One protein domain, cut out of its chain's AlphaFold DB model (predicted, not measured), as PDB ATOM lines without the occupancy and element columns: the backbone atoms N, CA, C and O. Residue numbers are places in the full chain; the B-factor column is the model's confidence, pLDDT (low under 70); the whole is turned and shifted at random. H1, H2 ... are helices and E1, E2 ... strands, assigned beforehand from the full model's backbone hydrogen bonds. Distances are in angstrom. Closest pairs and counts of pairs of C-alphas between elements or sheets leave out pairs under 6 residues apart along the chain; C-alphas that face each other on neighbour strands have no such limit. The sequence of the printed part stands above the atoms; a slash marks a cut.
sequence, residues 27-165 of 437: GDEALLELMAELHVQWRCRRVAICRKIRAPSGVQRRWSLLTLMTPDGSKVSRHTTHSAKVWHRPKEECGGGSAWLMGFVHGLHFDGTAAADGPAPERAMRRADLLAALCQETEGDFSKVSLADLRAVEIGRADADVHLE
ATOM      1  N   GLY A  27      42.639  43.931  45.702       69.94
ATOM      2  CA  GLY A  27      43.511  43.266  44.732       69.94
ATOM      3  C   GLY A  27      42.807  42.495  43.602       69.94
ATOM      4  O   GLY A  27      43.343  42.439  42.501       69.94
ATOM      5  N   ASP A  28      41.621  41.914  43.812       82.00
ATOM      6  CA  ASP A  28      40.851  41.257  42.739       82.00
ATOM      7  C   ASP A  28      40.294  42.282  41.741       82.00
ATOM      8  O   ASP A  28      40.368  42.058  40.534       82.00
ATOM      9  N   GLU A  29      39.788  43.421  42.222       82.56
ATOM     10  CA  GLU A  29      39.321  44.505  41.347       82.56
ATOM     11  C   GLU A  29      40.477  45.152  40.580       82.56
ATOM     12  O   GLU A  29      40.369  45.347  39.370       82.56
ATOM     13  N   ALA A  30      41.615  45.390  41.239       81.06
ATOM     14  CA  ALA A  30      42.813  45.901  40.575       81.06
ATOM     15  C   ALA A  30      43.326  44.939  39.486       81.06
ATOM     16  O   ALA A  30      43.709  45.366  38.395       81.06
ATOM     17  N   LEU A  31      43.284  43.625  39.736       84.50
ATOM     18  CA  LEU A  31      43.605  42.628  38.715       84.50
ATOM     19  C   LEU A  31      42.585  42.621  37.575       84.50
ATOM     20  O   LEU A  31      42.987  42.550  36.420       84.50
ATOM     21  N   LEU A  32      41.284  42.713  37.861       87.50
ATOM     22  CA  LEU A  32      40.250  42.788  36.827       87.50
ATOM     23  C   LEU A  32      40.376  44.057  35.967       87.50
ATOM     24  O   LEU A  32      40.095  44.010  34.768       87.50
ATOM     25  N   GLU A  33      40.814  45.174  36.547       86.75
ATOM     26  CA  GLU A  33      41.155  46.403  35.822       86.75
ATOM     27  C   GLU A  33      42.346  46.194  34.892       86.75
ATOM     28  O   GLU A  33      42.219  46.421  33.687       86.75
ATOM     29  N   LEU A  34      43.451  45.650  35.407       86.38
ATOM     30  CA  LEU A  34      44.614  45.307  34.593       86.38
ATOM     31  C   LEU A  34      44.237  44.346  33.455       86.38
ATOM     32  O   LEU A  34      44.581  44.567  32.295       86.38
ATOM     33  N   MET A  35      43.492  43.283  33.762       89.75
ATOM     34  CA  MET A  35      43.032  42.295  32.783       89.75
ATOM     35  C   MET A  35      42.172  42.927  31.683       89.75
ATOM     36  O   MET A  35      42.257  42.511  30.525       89.75
ATOM     37  N   ALA A  36      41.382  43.955  32.014       87.19
ATOM     38  CA  ALA A  36      40.597  44.685  31.030       87.19
ATOM     39  C   ALA A  36      41.486  45.459  30.039       87.19
ATOM     40  O   ALA A  36      41.206  45.457  28.838       87.19
ATOM     41  N   GLU A  37      42.582  46.062  30.507       85.31
ATOM     42  CA  GLU A  37      43.547  46.780  29.661       85.31
ATOM     43  C   GLU A  37      44.326  45.841  28.725       85.31
ATOM     44  O   GLU A  37      44.614  46.186  27.571       85.31
ATOM     45  N   LEU A  38      44.611  44.616  29.182       85.81
ATOM     46  CA  LEU A  38      45.338  43.606  28.403       85.81
ATOM     47  C   LEU A  38      44.611  43.199  27.112       85.81
ATOM     48  O   LEU A  38      45.265  42.846  26.126       85.81
ATOM     49  N   HIS A  39      43.279  43.306  27.064       84.12
ATOM     50  CA  HIS A  39      42.510  43.049  25.842       84.12
ATOM     51  C   HIS A  39      42.950  43.939  24.674       84.12
ATOM     52  O   HIS A  39      43.067  43.458  23.542       84.12
ATOM     53  N   VAL A  40      43.228  45.220  24.943       77.25
ATOM     54  CA  VAL A  40      43.636  46.198  23.924       77.25
ATOM     55  C   VAL A  40      45.057  45.911  23.451       77.25
ATOM     56  O   VAL A  40      45.326  45.918  22.248       77.25
ATOM     57  N   GLN A  41      45.959  45.616  24.386       78.94
ATOM     58  CA  GLN A  41      47.370  45.392  24.077       78.94
ATOM     59  C   GLN A  41      47.606  44.084  23.315       78.94
ATOM     60  O   GLN A  41      48.423  44.049  22.395       78.94
ATOM     61  N   TRP A  42      46.897  43.008  23.665       79.81
ATOM     62  CA  TRP A  42      47.171  41.672  23.119       79.81
ATOM     63  C   TRP A  42      46.120  41.146  22.155       79.81
ATOM     64  O   TRP A  42      46.283  40.055  21.609       79.81
ATOM     65  N   ARG A  43      45.041  41.902  21.925       79.31
ATOM     66  CA  ARG A  43      43.945  41.511  21.027       79.31
ATOM     67  C   ARG A  43      43.331  40.152  21.386       79.31
ATOM     68  O   ARG A  43      42.897  39.401  20.513       79.31
ATOM     69  N   CYS A  44      43.276  39.825  22.674       80.94
ATOM     70  CA  CYS A  44      42.615  38.628  23.183       80.94
ATOM     71  C   CYS A  44      41.169  38.952  23.585       80.94
ATOM     72  O   CYS A  44      40.885  40.029  24.097       80.94
ATOM     73  N   ARG A  45      40.226  38.025  23.373       83.12
ATOM     74  CA  ARG A  45      38.818  38.213  23.789       83.12
ATOM     75  C   ARG A  45      38.536  37.791  25.225       83.12
ATOM     76  O   ARG A  45      37.533  38.205  25.791       83.12
ATOM     77  N   ARG A  46      39.381  36.934  25.792       85.81
ATOM     78  CA  ARG A  46      39.226  36.384  27.139       85.81
ATOM     79  C   ARG A  46      40.568  36.452  27.842       85.81
ATOM     80  O   ARG A  46      41.552  35.976  27.277       85.81
ATOM     81  N   VAL A  47      40.591  37.013  29.040       89.00
ATOM     82  CA  VAL A  47      41.741  36.952  29.945       89.00
ATOM     83  C   VAL A  47      41.226  36.355  31.239       89.00
ATOM     84  O   VAL A  47      40.259  36.862  31.794       89.00
ATOM     85  N   ALA A  48      41.827  35.259  31.686       89.62
ATOM     86  CA  ALA A  48      41.415  34.570  32.900       89.62
ATOM     87  C   ALA A  48      42.620  34.327  33.803       89.62
ATOM     88  O   ALA A  48      43.705  34.012  33.315       89.62
ATOM     89  N   ILE A  49      42.410  34.453  35.110       88.25
ATOM     90  CA  ILE A  49      43.419  34.212  36.136       88.25
ATOM     91  C   ILE A  49      42.802  33.317  37.206       88.25
ATOM     92  O   ILE A  49      41.749  33.629  37.753       88.25
ATOM     93  N   CYS A  50      43.481  32.219  37.532       88.44
ATOM     94  CA  CYS A  50      43.152  31.397  38.692       88.44
ATOM     95  C   CYS A  50      43.954  31.908  39.898       88.44
ATOM     96  O   CYS A  50      45.184  31.841  39.910       88.44
ATOM     97  N   ARG A  51      43.260  32.422  40.912       87.31
ATOM     98  CA  ARG A  51      43.824  32.823  42.201       87.31
ATOM     99  C   ARG A  51      43.880  31.613  43.128       87.31
ATOM    100  O   ARG A  51      42.938  30.824  43.213       87.31
ATOM    101  N   LYS A  52      44.969  31.487  43.885       84.88
ATOM    102  CA  LYS A  52      45.080  30.507  44.967       84.88
ATOM    103  C   LYS A  52      45.865  31.072  46.142       84.88
ATOM    104  O   LYS A  52      46.861  31.755  45.946       84.88
ATOM    105  N   ILE A  53      45.422  30.765  47.357       79.50
ATOM    106  CA  ILE A  53      46.118  31.103  48.602       79.50
ATOM    107  C   ILE A  53      46.188  29.837  49.440       79.50
ATOM    108  O   ILE A  53      45.163  29.195  49.673       79.50
ATOM    109  N   ARG A  54      47.390  29.475  49.888       74.94
ATOM    110  CA  ARG A  54      47.618  28.308  50.737       74.94
ATOM    111  C   ARG A  54      47.971  28.755  52.147       74.94
ATOM    112  O   ARG A  54      48.901  29.529  52.336       74.94
ATOM    113  N   ALA A  55      47.207  28.274  53.118       71.69
ATOM    114  CA  ALA A  55      47.483  28.487  54.525       71.69
ATOM    115  C   ALA A  55      48.640  27.581  54.991       71.69
ATOM    116  O   ALA A  55      48.839  26.504  54.420       71.69
ATOM    117  N   PRO A  56      49.351  27.945  56.074       62.03
ATOM    118  CA  PRO A  56      50.373  27.090  56.684       62.03
ATOM    119  C   PRO A  56      49.874  25.690  57.079       62.03
ATOM    120  O   PRO A  56      50.656  24.751  57.128       62.03
ATOM    121  N   SER A  57      48.563  25.524  57.300       63.72
ATOM    122  CA  SER A  57      47.909  24.228  57.547       63.72
ATOM    123  C   SER A  57      47.874  23.294  56.324       63.72
ATOM    124  O   SER A  57      47.324  22.194  56.393       63.72
ATOM    125  N   GLY A  58      48.392  23.738  55.177       68.81
ATOM    126  CA  GLY A  58      48.370  23.012  53.908       68.81
ATOM    127  C   GLY A  58      47.059  23.154  53.131       68.81
ATOM    128  O   GLY A  58      47.022  22.787  51.957       68.81
ATOM    129  N   VAL A  59      46.012  23.718  53.745       79.12
ATOM    130  CA  VAL A  59      44.724  24.004  53.097       79.12
ATOM    131  C   VAL A  59      44.894  25.149  52.104       79.12
ATOM    132  O   VAL A  59      45.400  26.217  52.444       79.12
ATOM    133  N   GLN A  60      44.449  24.942  50.872       83.12
ATOM    134  CA  GLN A  60      44.451  25.937  49.813       83.12
ATOM    135  C   GLN A  60      43.021  26.364  49.481       83.12
ATOM    136  O   GLN A  60      42.167  25.521  49.217       83.12
ATOM    137  N   ARG A  61      42.785  27.678  49.412       87.00
ATOM    138  CA  ARG A  61      41.605  28.271  48.774       87.00
ATOM    139  C   ARG A  61      41.938  28.684  47.346       87.00
ATOM    140  O   ARG A  61      43.014  29.230  47.109       87.00
ATOM    141  N   ARG A  62      41.026  28.453  46.408       90.94
ATOM    142  CA  ARG A  62      41.131  28.920  45.021       90.94
ATOM    143  C   ARG A  62      39.829  29.534  44.527       90.94
ATOM    144  O   ARG A  62      38.750  29.160  44.993       90.94
ATOM    145  N   TRP A  63      39.969  30.452  43.588       92.50
ATOM    146  CA  TRP A  63      38.892  31.069  42.827       92.50
ATOM    147  C   TRP A  63      39.470  31.626  41.525       92.50
ATOM    148  O   TRP A  63      40.681  31.609  41.315       92.50
ATOM    149  N   SER A  64      38.621  32.129  40.648       93.12
ATOM    150  CA  SER A  64      38.992  32.590  39.319       93.12
ATOM    151  C   SER A  64      38.444  33.977  39.042       93.12
ATOM    152  O   SER A  64      37.365  34.330  39.513       93.12
ATOM    153  N   LEU A  65      39.195  34.731  38.247       92.81
ATOM    154  CA  LEU A  65      38.840  36.022  37.676       92.81
ATOM    155  C   LEU A  65      38.816  35.881  36.156       92.81
ATOM    156  O   LEU A  65      39.674  35.205  35.581       92.81
ATOM    157  N   LEU A  66      37.874  36.541  35.493       91.38
ATOM    158  CA  LEU A  66      37.772  36.545  34.037       91.38
ATOM    159  C   LEU A  66      37.284  37.899  33.539       91.38
ATOM    160  O   LEU A  66      36.257  38.403  33.990       91.38
ATOM    161  N   THR A  67      37.970  38.427  32.531       91.31
ATOM    162  CA  THR A  67      37.475  39.528  31.711       91.31
ATOM    163  C   THR A  67      37.145  39.037  30.306       91.31
ATOM    164  O   THR A  67      37.888  38.254  29.694       91.31
ATOM    165  N   LEU A  68      35.990  39.463  29.799       87.88
ATOM    166  CA  LEU A  68      35.487  39.112  28.475       87.88
ATOM    167  C   LEU A  68      35.236  40.373  27.664       87.88
ATOM    168  O   LEU A  68      34.375  41.178  28.010       87.88
ATOM    169  N   MET A  69      35.944  40.510  26.551       86.25
ATOM    170  CA  MET A  69      35.708  41.582  25.594       86.25
ATOM    171  C   MET A  69      34.661  41.154  24.562       86.25
ATOM    172  O   MET A  69      34.735  40.053  23.999       86.25
ATOM    173  N   THR A  70      33.695  42.031  24.285       80.94
ATOM    174  CA  THR A  70      32.680  41.806  23.254       80.94
ATOM    175  C   THR A  70      33.319  41.645  21.868       80.94
ATOM    176  O   THR A  70      34.420  42.143  21.619       80.94
ATOM    177  N   PRO A  71      32.665  40.936  20.927       76.75
ATOM    178  CA  PRO A  71      33.238  40.673  19.608       76.75
ATOM    179  C   PRO A  71      33.649  41.916  18.812       76.75
ATOM    180  O   PRO A  71      34.595  41.828  18.030       76.75
ATOM    181  N   ASP A  72      32.935  43.021  19.023       81.50
ATOM    182  CA  ASP A  72      33.143  44.347  18.436       81.50
ATOM    183  C   ASP A  72      34.163  45.206  19.212       81.50
ATOM    184  O   ASP A  72      34.465  46.320  18.795       81.50
ATOM    185  N   GLY A  73      34.695  44.703  20.331       78.69
ATOM    186  CA  GLY A  73      35.674  45.395  21.169       78.69
ATOM    187  C   GLY A  73      35.113  46.548  22.004       78.69
ATOM    188  O   GLY A  73      35.890  47.272  22.616       78.69
ATOM    189  N   SER A  74      33.791  46.748  22.028       82.38
ATOM    190  CA  SER A  74      33.174  47.938  22.631       82.38
ATOM    191  C   SER A  74      33.000  47.858  24.150       82.38
ATOM    192  O   SER A  74      32.889  48.896  24.804       82.38
ATOM    193  N   LYS A  75      32.955  46.651  24.727       84.31
ATOM    194  CA  LYS A  75      32.730  46.434  26.162       84.31
ATOM    195  C   LYS A  75      33.583  45.295  26.702       84.31
ATOM    196  O   LYS A  75      33.795  44.296  26.019       84.31
ATOM    197  N   VAL A  76      33.995  45.427  27.961       86.81
ATOM    198  CA  VAL A  76      34.644  44.367  28.739       86.81
ATOM    199  C   VAL A  76      33.778  44.055  29.957       86.81
ATOM    200  O   VAL A  76      33.533  44.943  30.773       86.81
ATOM    201  N   SER A  77      33.298  42.817  30.084       87.50
ATOM    202  CA  SER A  77      32.629  42.332  31.296       87.50
ATOM    203  C   SER A  77      33.626  41.647  32.229       87.50
ATOM    204  O   SER A  77      34.625  41.087  31.776       87.50
ATOM    205  N   ARG A  78      33.359  41.711  33.536       89.88
ATOM    206  CA  ARG A  78      34.198  41.165  34.611       89.88
ATOM    207  C   ARG A  78      33.416  40.094  35.358       89.88
ATOM    208  O   ARG A  78      32.243  40.297  35.660       89.88
ATOM    209  N   HIS A  79      34.066  38.981  35.652       89.12
ATOM    210  CA  HIS A  79      33.459  37.817  36.283       89.12
ATOM    211  C   HIS A  79      34.412  37.252  37.336       89.12
ATOM    212  O   HIS A  79      35.632  37.281  37.156       89.12
ATOM    213  N   THR A  80      33.864  36.701  38.420       89.50
ATOM    214  CA  THR A  80      34.653  36.086  39.493       89.50
ATOM    215  C   THR A  80      33.926  34.902  40.121       89.50
ATOM    216  O   THR A  80      32.700  34.899  40.203       89.50
ATOM    217  N   THR A  81      34.676  33.905  40.596       89.62
ATOM    218  CA  THR A  81      34.159  32.837  41.473       89.62
ATOM    219  C   THR A  81      34.489  33.088  42.946       89.62
ATOM    220  O   THR A  81      34.348  32.199  43.775       89.62
ATOM    221  N   HIS A  82      34.908  34.301  43.324       84.06
ATOM    222  CA  HIS A  82      35.323  34.606  44.696       84.06
ATOM    223  C   HIS A  82      34.245  34.300  45.754       84.06
ATOM    224  O   HIS A  82      34.587  33.904  46.865       84.06
ATOM    225  N   SER A  83      32.952  34.454  45.454       78.62
ATOM    226  CA  SER A  83      31.856  34.122  46.386       78.62
ATOM    227  C   SER A  83      31.596  32.620  46.543       78.62
ATOM    228  O   SER A  83      30.893  32.230  47.469       78.62
ATOM    229  N   ALA A  84      32.155  31.796  45.658       79.94
ATOM    230  CA  ALA A  84      32.068  30.345  45.679       79.94
ATOM    231  C   ALA A  84      33.484  29.793  45.498       79.94
ATOM    232  O   ALA A  84      33.898  29.442  44.391       79.94
ATOM    233  N   LYS A  85      34.261  29.750  46.580       84.50
ATOM    234  CA  LYS A  85      35.653  29.284  46.571       84.50
ATOM    235  C   LYS A  85      35.714  27.759  46.558       84.50
ATOM    236  O   LYS A  85      34.738  27.064  46.865       84.50
ATOM    237  N   VAL A  86      36.848  27.202  46.138       85.75
ATOM    238  CA  VAL A  86      37.171  25.788  46.394       85.75
ATOM    239  C   VAL A  86      38.289  25.732  47.421       85.75
ATOM    240  O   VAL A  86      39.357  26.310  47.223       85.75
ATOM    241  N   TRP A  87      38.033  25.020  48.502       84.81
ATOM    242  CA  TRP A  87      38.970  24.687  49.556       84.81
ATOM    243  C   TRP A  87      39.402  23.236  49.361       84.81
ATOM    244  O   TRP A  87      38.561  22.361  49.189       84.81
ATOM    245  N   HIS A  88      40.703  22.970  49.351       84.94
ATOM    246  CA  HIS A  88      41.247  21.616  49.205       84.94
ATOM    247  C   HIS A  88      42.647  21.537  49.813       84.94
ATOM    248  O   HIS A  88      43.284  22.576  50.013       84.94
ATOM    249  N   ARG A  89      43.149  20.337  50.107       82.88
ATOM    250  CA  ARG A  89      44.530  20.137  50.578       82.88
ATOM    251  C   ARG A  89      45.374  19.542  49.442       82.88
ATOM    252  O   ARG A  89      45.440  18.321  49.322       82.88
ATOM    253  N   PRO A  90      46.017  20.373  48.600       79.12
ATOM    254  CA  PRO A  90      46.819  19.864  47.497       79.12
ATOM    255  C   PRO A  90      47.985  19.013  48.008       79.12
ATOM    256  O   PRO A  90      48.693  19.433  48.931       79.12
ATOM    257  N   LYS A  91      48.224  17.869  47.357       75.00
ATOM    258  CA  LYS A  91      49.456  17.084  47.524       75.00
ATOM    259  C   LYS A  91      50.653  17.779  46.857       75.00
ATOM    260  O   LYS A  91      51.750  17.759  47.401       75.00
ATOM    261  N   GLU A  92      50.419  18.500  45.754       65.56
ATOM    262  CA  GLU A  92      51.431  19.290  45.034       65.56
ATOM    263  C   GLU A  92      51.165  20.806  45.125       65.56
ATOM    264  O   GLU A  92      50.079  21.290  44.796       65.56
ATOM    265  N   GLU A  93      52.171  21.590  45.537       58.41
ATOM    266  CA  GLU A  93      52.014  23.038  45.790       58.41
ATOM    267  C   GLU A  93      51.805  23.877  44.518       58.41
ATOM    268  O   GLU A  93      51.030  24.845  44.480       58.41
ATOM    269  N   CYS A  94      52.483  23.479  43.444       57.31
ATOM    270  CA  CYS A  94      52.368  24.060  42.115       57.31
ATOM    271  C   CYS A  94      51.730  23.028  41.192       57.31
ATOM    272  O   CYS A  94      52.075  21.859  41.253       57.31
ATOM    273  N   GLY A  95      50.783  23.454  40.358       67.38
ATOM    274  CA  GLY A  95      50.015  22.531  39.530       67.38
ATOM    275  C   GLY A  95      48.579  22.993  39.332       67.38
ATOM    276  O   GLY A  95      48.188  24.078  39.771       67.38
ATOM    277  N   GLY A  96      47.807  22.180  38.619       77.88
ATOM    278  CA  GLY A  96      46.391  22.425  38.358       77.88
ATOM    279  C   GLY A  96      46.093  23.401  37.217       77.88
ATOM    280  O   GLY A  96      44.944  23.473  36.819       77.88
ATOM    281  N   GLY A  97      47.076  24.104  36.642       85.12
ATOM    282  CA  GLY A  97      46.846  25.053  35.536       85.12
ATOM    283  C   GLY A  97      46.279  24.397  34.271       85.12
ATOM    284  O   GLY A  97      45.287  24.869  33.723       85.12
ATOM    285  N   SER A  98      46.844  23.263  33.842       85.69
ATOM    286  CA  SER A  98      46.315  22.506  32.697       85.69
ATOM    287  C   SER A  98      44.936  21.911  32.996       85.69
ATOM    288  O   SER A  98      44.048  21.977  32.152       85.69
ATOM    289  N   ALA A  99      44.724  21.394  34.212       87.94
ATOM    290  CA  ALA A  99      43.424  20.892  34.663       87.94
ATOM    291  C   ALA A  99      42.371  22.011  34.723       87.94
ATOM    292  O   ALA A  99      41.237  21.825  34.292       87.94
ATOM    293  N   TRP A 100      42.769  23.198  35.179       91.62
ATOM    294  CA  TRP A 100      41.940  24.394  35.188       91.62
ATOM    295  C   TRP A 100      41.547  24.773  33.761       91.62
ATOM    296  O   TRP A 100      40.362  24.874  33.458       91.62
ATOM    297  N   LEU A 101      42.519  24.885  32.849       89.81
ATOM    298  CA  LEU A 101      42.256  25.208  31.446       89.81
ATOM    299  C   LEU A 101      41.305  24.189  30.806       89.81
ATOM    300  O   LEU A 101      40.359  24.581  30.126       89.81
ATOM    301  N   MET A 102      41.517  22.895  31.057       88.50
ATOM    302  CA  MET A 102      40.640  21.837  30.559       88.50
ATOM    303  C   MET A 102      39.224  21.949  31.122       88.50
ATOM    304  O   MET A 102      38.265  21.848  30.360       88.50
ATOM    305  N   GLY A 103      39.074  22.214  32.420       88.88
ATOM    306  CA  GLY A 103      37.766  22.406  33.050       88.88
ATOM    307  C   GLY A 103      37.043  23.638  32.512       88.88
ATOM    308  O   GLY A 103      35.844  23.578  32.237       88.88
ATOM    309  N   PHE A 104      37.785  24.722  32.272       89.88
ATOM    310  CA  PHE A 104      37.269  25.959  31.697       89.88
ATOM    311  C   PHE A 104      36.793  25.761  30.256       89.88
ATOM    312  O   PHE A 104      35.649  26.076  29.930       89.88
ATOM    313  N   VAL A 105      37.638  25.180  29.394       87.06
ATOM    314  CA  VAL A 105      37.279  24.848  28.006       87.06
ATOM    315  C   VAL A 105      36.099  23.884  27.981       87.06
ATOM    316  O   VAL A 105      35.166  24.084  27.204       87.06
ATOM    317  N   HIS A 106      36.089  22.883  28.865       86.25
ATOM    318  CA  HIS A 106      34.997  21.925  28.938       86.25
ATOM    319  C   HIS A 106      33.673  22.593  29.334       86.25
ATOM    320  O   HIS A 106      32.648  22.369  28.691       86.25
ATOM    321  N   GLY A 107      33.695  23.467  30.344       81.94
ATOM    322  CA  GLY A 107      32.536  24.261  30.754       81.94
ATOM    323  C   GLY A 107      32.022  25.204  29.663       81.94
ATOM    324  O   GLY A 107      30.814  25.337  29.498       81.94
ATOM    325  N   LEU A 108      32.918  25.814  28.880       79.12
ATOM    326  CA  LEU A 108      32.536  26.691  27.768       79.12
ATOM    327  C   LEU A 108      31.972  25.939  26.554       79.12
ATOM    328  O   LEU A 108      31.156  26.506  25.831       79.12
ATOM    329  N   HIS A 109      32.439  24.717  26.282       72.12
ATOM    330  CA  HIS A 109      32.179  24.037  25.007       72.12
ATOM    331  C   HIS A 109      31.163  22.892  25.099       72.12
ATOM    332  O   HIS A 109      30.415  22.678  24.150       72.12
ATOM    333  N   PHE A 110      31.113  22.164  26.220       63.66
ATOM    334  CA  PHE A 110      30.338  20.918  26.325       63.66
ATOM    335  C   PHE A 110      29.130  20.999  27.266       63.66
ATOM    336  O   PHE A 110      28.178  20.248  27.077       63.66
ATOM    337  N   ASP A 111      29.101  21.944  28.212       61.59
ATOM    338  CA  ASP A 111      27.937  22.170  29.093       61.59
ATOM    339  C   ASP A 111      26.938  23.209  28.550       61.59
ATOM    340  O   ASP A 111      25.929  23.514  29.186       61.59
ATOM    341  N   GLY A 112      27.192  23.743  27.354       50.91
ATOM    342  CA  GLY A 112      26.398  24.793  26.709       50.91
ATOM    343  C   GLY A 112      25.086  24.349  26.045       50.91
ATOM    344  O   GLY A 112      24.606  25.067  25.175       50.91
ATOM    345  N   THR A 113      24.496  23.200  26.392       40.44
ATOM    346  CA  THR A 113      23.338  22.633  25.659       40.44
ATOM    347  C   THR A 113      22.014  22.570  26.432       40.44
ATOM    348  O   THR A 113      21.166  21.744  26.106       40.44
ATOM    349  N   ALA A 114      21.762  23.458  27.406       39.56
ATOM    350  CA  ALA A 114      20.441  23.490  28.064       39.56
ATOM    351  C   ALA A 114      19.881  24.861  28.504       39.56
ATOM    352  O   ALA A 114      18.844  24.892  29.161       39.56
ATOM    353  N   ALA A 115      20.485  25.997  28.144       38.50
ATOM    354  CA  ALA A 115      19.887  27.312  28.402       38.50
ATOM    355  C   ALA A 115      20.004  28.208  27.166       38.50
ATOM    356  O   ALA A 115      21.029  28.199  26.489       38.50
ATOM    357  N   ALA A 116      18.948  28.971  26.882       38.78
ATOM    358  CA  ALA A 116      18.790  29.785  25.676       38.78
ATOM    359  C   ALA A 116      19.868  30.880  25.476       38.78
ATOM    360  O   ALA A 116      19.955  31.427  24.382       38.78
ATOM    361  N   ASP A 117      20.725  31.133  26.476       42.94
ATOM    362  CA  ASP A 117      21.700  32.236  26.504       42.94
ATOM    363  C   ASP A 117      23.185  31.793  26.560       42.94
ATOM    364  O   ASP A 117      24.076  32.608  26.795       42.94
ATOM    365  N   GLY A 118      23.493  30.514  26.304       46.03
ATOM    366  CA  GLY A 118      24.872  29.992  26.346       46.03
ATOM    367  C   GLY A 118      25.423  29.804  27.775       46.03
ATOM    368  O   GLY A 118      24.751  30.131  28.754       46.03
ATOM    369  N   PRO A 119      26.617  29.203  27.953       51.47
ATOM    370  CA  PRO A 119      27.137  28.917  29.289       51.47
ATOM    371  C   PRO A 119      27.573  30.204  30.002       51.47
ATOM    372  O   PRO A 119      28.392  30.962  29.481       51.47
ATOM    373  N   ALA A 120      27.066  30.418  31.219       71.56
ATOM    374  CA  ALA A 120      27.518  31.491  32.103       71.56
ATOM    375  C   ALA A 120      29.037  31.349  32.365       71.56
ATOM    376  O   ALA A 120      29.466  30.286  32.832       71.56
ATOM    377  N   PRO A 121      29.864  32.368  32.068       80.88
ATOM    378  CA  PRO A 121      31.319  32.314  32.240       80.88
ATOM    379  C   PRO A 121      31.774  31.889  33.644       80.88
ATOM    380  O   PRO A 121      32.773  31.184  33.793       80.88
ATOM    381  N   GLU A 122      31.002  32.245  34.666       84.06
ATOM    382  CA  GLU A 122      31.192  31.868  36.064       84.06
ATOM    383  C   GLU A 122      31.086  30.361  36.279       84.06
ATOM    384  O   GLU A 122      31.889  29.797  37.016       84.06
ATOM    385  N   ARG A 123      30.167  29.672  35.590       82.69
ATOM    386  CA  ARG A 123      30.053  28.207  35.672       82.69
ATOM    387  C   ARG A 123      31.262  27.512  35.062       82.69
ATOM    388  O   ARG A 123      31.753  26.535  35.624       82.69
ATOM    389  N   ALA A 124      31.763  28.020  33.938       87.00
ATOM    390  CA  ALA A 124      32.963  27.475  33.312       87.00
ATOM    391  C   ALA A 124      34.195  27.667  34.208       87.00
ATOM    392  O   ALA A 124      34.975  26.734  34.387       87.00
ATOM    393  N   MET A 125      34.341  28.846  34.820       90.62
ATOM    394  CA  MET A 125      35.384  29.098  35.819       90.62
ATOM    395  C   MET A 125      35.227  28.212  37.056       90.62
ATOM    396  O   MET A 125      36.205  27.653  37.542       90.62
ATOM    397  N   ARG A 126      33.998  28.021  37.544       88.62
ATOM    398  CA  ARG A 126      33.724  27.187  38.716       88.62
ATOM    399  C   ARG A 126      34.128  25.737  38.477       88.62
ATOM    400  O   ARG A 126      34.793  25.134  39.316       88.62
ATOM    401  N   ARG A 127      33.787  25.193  37.307       89.31
ATOM    402  CA  ARG A 127      34.249  23.870  36.881       89.31
ATOM    403  C   ARG A 127      35.773  23.798  36.812       89.31
ATOM    404  O   ARG A 127      36.357  22.806  37.242       89.31
ATOM    405  N   ALA A 128      36.410  24.828  36.266       91.81
ATOM    406  CA  ALA A 128      37.862  24.915  36.187       91.81
ATOM    407  C   ALA A 128      38.517  24.854  37.576       91.81
ATOM    408  O   ALA A 128      39.464  24.093  37.778       91.81
ATOM    409  N   ASP A 129      37.968  25.587  38.549       91.56
ATOM    410  CA  ASP A 129      38.423  25.561  39.939       91.56
ATOM    411  C   ASP A 129      38.275  24.158  40.551       91.56
ATOM    412  O   ASP A 129      39.227  23.642  41.140       91.56
ATOM    413  N   LEU A 130      37.117  23.513  40.379       89.81
ATOM    414  CA  LEU A 130      36.837  22.177  40.919       89.81
ATOM    415  C   LEU A 130      37.737  21.099  40.311       89.81
ATOM    416  O   LEU A 130      38.345  20.327  41.049       89.81
ATOM    417  N   LEU A 131      37.872  21.067  38.983       89.44
ATOM    418  CA  LEU A 131      38.721  20.085  38.309       89.44
ATOM    419  C   LEU A 131      40.187  20.256  38.715       89.44
ATOM    420  O   LEU A 131      40.865  19.283  39.034       89.44
ATOM    421  N   ALA A 132      40.669  21.497  38.776       89.88
ATOM    422  CA  ALA A 132      42.027  21.776  39.214       89.88
ATOM    423  C   ALA A 132      42.268  21.417  40.687       89.88
ATOM    424  O   ALA A 132      43.384  21.039  41.038       89.88
ATOM    425  N   ALA A 133      41.258  21.536  41.552       88.75
ATOM    426  CA  ALA A 133      41.346  21.083  42.935       88.75
ATOM    427  C   ALA A 133      41.404  19.554  43.024       88.75
ATOM    428  O   ALA A 133      42.364  19.030  43.576       88.75
ATOM    429  N   LEU A 134      40.467  18.850  42.383       85.00
ATOM    430  CA  LEU A 134      40.420  17.385  42.361       85.00
ATOM    431  C   LEU A 134      41.714  16.763  41.821       85.00
ATOM    432  O   LEU A 134      42.233  15.811  42.398       85.00
ATOM    433  N   CYS A 135      42.270  17.316  40.739       84.12
ATOM    434  CA  CYS A 135      43.525  16.818  40.172       84.12
ATOM    435  C   CYS A 135      44.721  17.023  41.113       84.12
ATOM    436  O   CYS A 135      45.692  16.282  41.026       84.12
ATOM    437  N   GLN A 136      44.667  18.015  42.004       82.06
ATOM    438  CA  GLN A 136      45.753  18.305  42.942       82.06
ATOM    439  C   GLN A 136      45.645  17.534  44.264       82.06
ATOM    440  O   GLN A 136      46.563  17.615  45.078       82.06
ATOM    441  N   GLU A 137      44.589  16.748  44.479       73.44
ATOM    442  CA  GLU A 137      44.487  15.822  45.618       73.44
ATOM    443  C   GLU A 137      45.273  14.512  45.409       73.44
ATOM    444  O   GLU A 137      45.303  13.649  46.290       73.44
ATOM    445  N   THR A 138      45.927  14.334  44.259       64.62
ATOM    446  CA  THR A 138      46.769  13.169  43.946       64.62
ATOM    447  C   THR A 138      48.164  13.590  43.500       64.62
ATOM    448  O   THR A 138      48.291  14.557  42.762       64.62
ATOM    449  N   GLU A 139      49.196  12.848  43.920       59.66
ATOM    450  CA  GLU A 139      50.557  12.984  43.376       59.66
ATOM    451  C   GLU A 139      50.625  12.302  42.009       59.66
ATOM    452  O   GLU A 139      50.138  11.168  41.868       59.66
ATOM    453  N   GLY A 140      51.224  12.987  41.032       54.78
ATOM    454  CA  GLY A 140      51.437  12.465  39.687       54.78
ATOM    455  C   GLY A 140      50.145  12.186  38.903       54.78
ATOM    456  O   GLY A 140      49.339  11.314  39.254       54.78
ATOM    457  N   ASP A 141      50.048  12.861  37.760       48.84
ATOM    458  CA  ASP A 141      49.100  12.660  36.658       48.84
ATOM    459  C   ASP A 141      47.769  13.448  36.701       48.84
ATOM    460  O   ASP A 141      47.004  13.444  37.664       48.84
ATOM    461  N   PHE A 142      47.476  14.070  35.554       53.62
ATOM    462  CA  PHE A 142      46.262  14.801  35.185       53.62
ATOM    463  C   PHE A 142      45.060  13.873  34.879       53.62
ATOM    464  O   PHE A 142      44.018  14.363  34.446       53.62
ATOM    465  N   SER A 143      45.176  12.551  35.078       52.91
ATOM    466  CA  SER A 143      44.229  11.550  34.547       52.91
ATOM    467  C   SER A 143      43.338  10.829  35.576       52.91
ATOM    468  O   SER A 143      42.440  10.083  35.189       52.91
ATOM    469  N   LYS A 144      43.530  11.041  36.887       66.12
ATOM    470  CA  LYS A 144      42.817  10.273  37.939       66.12
ATOM    471  C   LYS A 144      41.416  10.791  38.289       66.12
ATOM    472  O   LYS A 144      40.753  10.198  39.141       66.12
ATOM    473  N   VAL A 145      40.985  11.901  37.689       75.50
ATOM    474  CA  VAL A 145      39.672  12.515  37.933       75.50
ATOM    475  C   VAL A 145      38.773  12.220  36.743       75.50
ATOM    476  O   VAL A 145      39.008  12.714  35.640       75.50
ATOM    477  N   SER A 146      37.740  11.407  36.952       82.50
ATOM    478  CA  SER A 146      36.750  11.134  35.916       82.50
ATOM    479  C   SER A 146      35.743  12.283  35.790       82.50
ATOM    480  O   SER A 146      35.530  13.070  36.715       82.50
ATOM    481  N   LEU A 147      35.042  12.356  34.654       80.44
ATOM    482  CA  LEU A 147      33.926  13.295  34.493       80.44
ATOM    483  C   LEU A 147      32.806  13.041  35.520       80.44
ATOM    484  O   LEU A 147      32.094  13.971  35.892       80.44
ATOM    485  N   ALA A 148      32.649  11.797  35.985       77.56
ATOM    486  CA  ALA A 148      31.692  11.456  37.031       77.56
ATOM    487  C   ALA A 148      32.099  12.058  38.387       77.56
ATOM    488  O   ALA A 148      31.246  12.641  39.051       77.56
ATOM    489  N   ASP A 149      33.387  12.002  38.743       78.62
ATOM    490  CA  ASP A 149      33.920  12.620  39.969       78.62
ATOM    491  C   ASP A 149      33.721  14.141  39.955       78.62
ATOM    492  O   ASP A 149      33.254  14.727  40.932       78.62
ATOM    493  N   LEU A 150      34.013  14.776  38.814       82.88
ATOM    494  CA  LEU A 150      33.804  16.211  38.628       82.88
ATOM    495  C   LEU A 150      32.318  16.588  38.734       82.88
ATOM    496  O   LEU A 150      31.968  17.527  39.441       82.88
ATOM    497  N   ARG A 151      31.420  15.833  38.092       80.81
ATOM    498  CA  ARG A 151      29.973  16.086  38.181       80.81
ATOM    499  C   ARG A 151      29.432  15.867  39.591       80.81
ATOM    500  O   ARG A 151      28.551  16.608  40.016       80.81
ATOM    501  N   ALA A 152      29.956  14.889  40.329       75.69
ATOM    502  CA  ALA A 152      29.523  14.605  41.694       75.69
ATOM    503  C   ALA A 152      29.738  15.801  42.637       75.69
ATOM    504  O   ALA A 152      28.888  16.068  43.485       75.69
ATOM    505  N   VAL A 153      30.828  16.557  42.460       77.44
ATOM    506  CA  VAL A 153      31.101  17.760  43.268       77.44
ATOM    507  C   VAL A 153      30.362  19.013  42.779       77.44
ATOM    508  O   VAL A 153      30.191  19.952  43.554       77.44
ATOM    509  N   GLU A 154      29.891  19.031  41.529       76.56
ATOM    510  CA  GLU A 154      29.123  20.142  40.942       76.56
ATOM    511  C   GLU A 154      27.641  20.143  41.361       76.56
ATOM    512  O   GLU A 154      27.017  21.207  41.450       76.56
ATOM    513  N   ILE A 155      27.058  18.965  41.623       70.25
ATOM    514  CA  ILE A 155      25.622  18.814  41.907       70.25
ATOM    515  C   ILE A 155      25.222  19.605  43.162       70.25
ATOM    516  O   ILE A 155      25.659  19.315  44.275       70.25
ATOM    517  N   GLY A 156      24.341  20.595  42.980       58.06
ATOM    518  CA  GLY A 156      23.749  21.387  44.064       58.06
ATOM    519  C   GLY A 156      24.682  22.414  44.718       58.06
ATOM    520  O   GLY A 156      24.342  22.918  45.784       58.06
ATOM    521  N   ARG A 157      25.848  22.720  44.117       64.50
ATOM    522  CA  ARG A 157      26.913  23.548  44.734       64.50
ATOM    523  C   ARG A 157      27.472  24.656  43.826       64.50
ATOM    524  O   ARG A 157      28.621  25.067  43.982       64.50
ATOM    525  N   ALA A 158      26.676  25.139  42.870       61.38
ATOM    526  CA  ALA A 158      27.114  26.140  41.890       61.38
ATOM    527  C   ALA A 158      27.593  27.454  42.541       61.38
ATOM    528  O   ALA A 158      28.628  27.981  42.142       61.38
ATOM    529  N   ASP A 159      26.892  27.904  43.588       64.56
ATOM    530  CA  ASP A 159      27.084  29.223  44.212       64.56
ATOM    531  C   ASP A 159      27.537  29.138  45.682       64.56
ATOM    532  O   ASP A 159      27.400  30.094  46.441       64.56
ATOM    533  N   ALA A 160      28.054  27.980  46.106       70.44
ATOM    534  CA  ALA A 160      28.494  27.736  47.478       70.44
ATOM    535  C   ALA A 160      29.979  27.372  47.526       70.44
ATOM    536  O   ALA A 160      30.499  26.742  46.600       70.44
ATOM    537  N   ASP A 161      30.645  27.714  48.628       72.62
ATOM    538  CA  ASP A 161      31.984  27.210  48.930       72.62
ATOM    539  C   ASP A 161      31.988  25.673  48.942       72.62
ATOM    540  O   ASP A 161      31.059  25.021  49.424       72.62
ATOM    541  N   VAL A 162      33.045  25.083  48.384       76.31
ATOM    542  CA  VAL A 162      33.227  23.625  48.332       76.31
ATOM    543  C   VAL A 162      34.515  23.269  49.049       76.31
ATOM    544  O   VAL A 162      35.543  23.878  48.779       76.31
ATOM    545  N   HIS A 163      34.451  22.271  49.926       74.31
ATOM    546  CA  HIS A 163      35.603  21.687  50.602       74.31
ATOM    547  C   HIS A 163      35.832  20.280  50.054       74.31
ATOM    548  O   HIS A 163      34.902  19.473  50.044       74.31
ATOM    549  N   LEU A 164      37.043  20.014  49.573       73.56
ATOM    550  CA  LEU A 164      37.476  18.718  49.062       73.56
ATOM    551  C   LEU A 164      38.579  18.172  49.980       73.56
ATOM    552  O   LEU A 164      39.551  18.875  50.269       73.56
ATOM    553  N   GLU A 165      38.390  16.945  50.469       62.56
ATOM    554  CA  GLU A 165      39.432  16.146  51.113       62.56
ATOM    555  C   GLU A 165      39.272  14.677  50.685       62.56
ATOM    556  O   GLU A 165      38.248  14.045  50.951       62.56
TER     557      GLU A 165
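AT A GLANCE: This is residues 27 to 165 of the 437 residues of a protein of Coccolithus braarudii (UniProt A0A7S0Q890). A twisted sheet lies between helix H1 over one face and H3 over the other, with H2 packed on H3 as a helical hairpin and H4 packed on H3 as well. Long strands E1 and E2 pair side by side; short E3 and E4 pair with E2's other side, and E5 with E4. The 139 printed residues include four named helices and five named strands, in the order H1 E1 E2 E3 E4 H2 H3 H4 E5, class mixed. The whole is compact, with a radius of gyration of the C-alphas of 15.1 A and spans of 43 by 36 by 26 A.

HOW THE PARTS SIT: H1, residues 27 to 42, is on the sheet at a height over the sheet of 8.0 A; its closest C-alphas to E2, residues 60 to 69, are Ala 36 and Thr 67, 6.1 A. E1, residues 46 to 54, E2 and E3, residues 76 to 80, form a meander, each strand the antiparallel neighbour of the one before; N 51 and O 63 are 2.7 A apart, N 66 and O 79 2.9 A, within hydrogen-bond range. E4, residues 86 to 88, is antiparallel to E2, with N 60 and O 88 at 2.8 A. H2, residues 97 to 109, only grazes the sheet. It touches H3, residues 121 to 136, with the C-alphas of Gly 103 and Ala 128 closest, 4.0 A, opposite ways at 36 degrees, only just a steep tilt. H3 is on the opposite face from H1, height over the sheet 7.1 A. H4, residues 147 to 154, touches H3, closest C-alphas Leu 131 and Leu 150, 6.3 A, with H3's residues 127 to 134 alone. E5, residues 162 to 164, is parallel to E4, with N 87 and O 162 at 2.8 A; E4, H2 H3 H4, E5 is a strand-helix-strand unit, two parallel neighbours with helices between. In H2, H3 and H4 every O i to N i+4 pair is within range, in H1 9 of 12.

IN THESE COORDINATES: H1 begins at C-alpha 27 (43.511, 43.266, 44.732) and is 22.0 A long; E1 is 26.3 A, E2 30.1 A, H3 22.8 A. E5 ends at C-alpha 164 (37.476, 18.718, 49.062).

THE WHOLE: The C-alphas farthest apart, Ser 57 and Asp 72, are 46.4 A apart. The printed part has no cut; the link H2 to H3 is long. Mean pLDDT of the printed part is 77.8, with 30 residues under 70, among them 110 to 119.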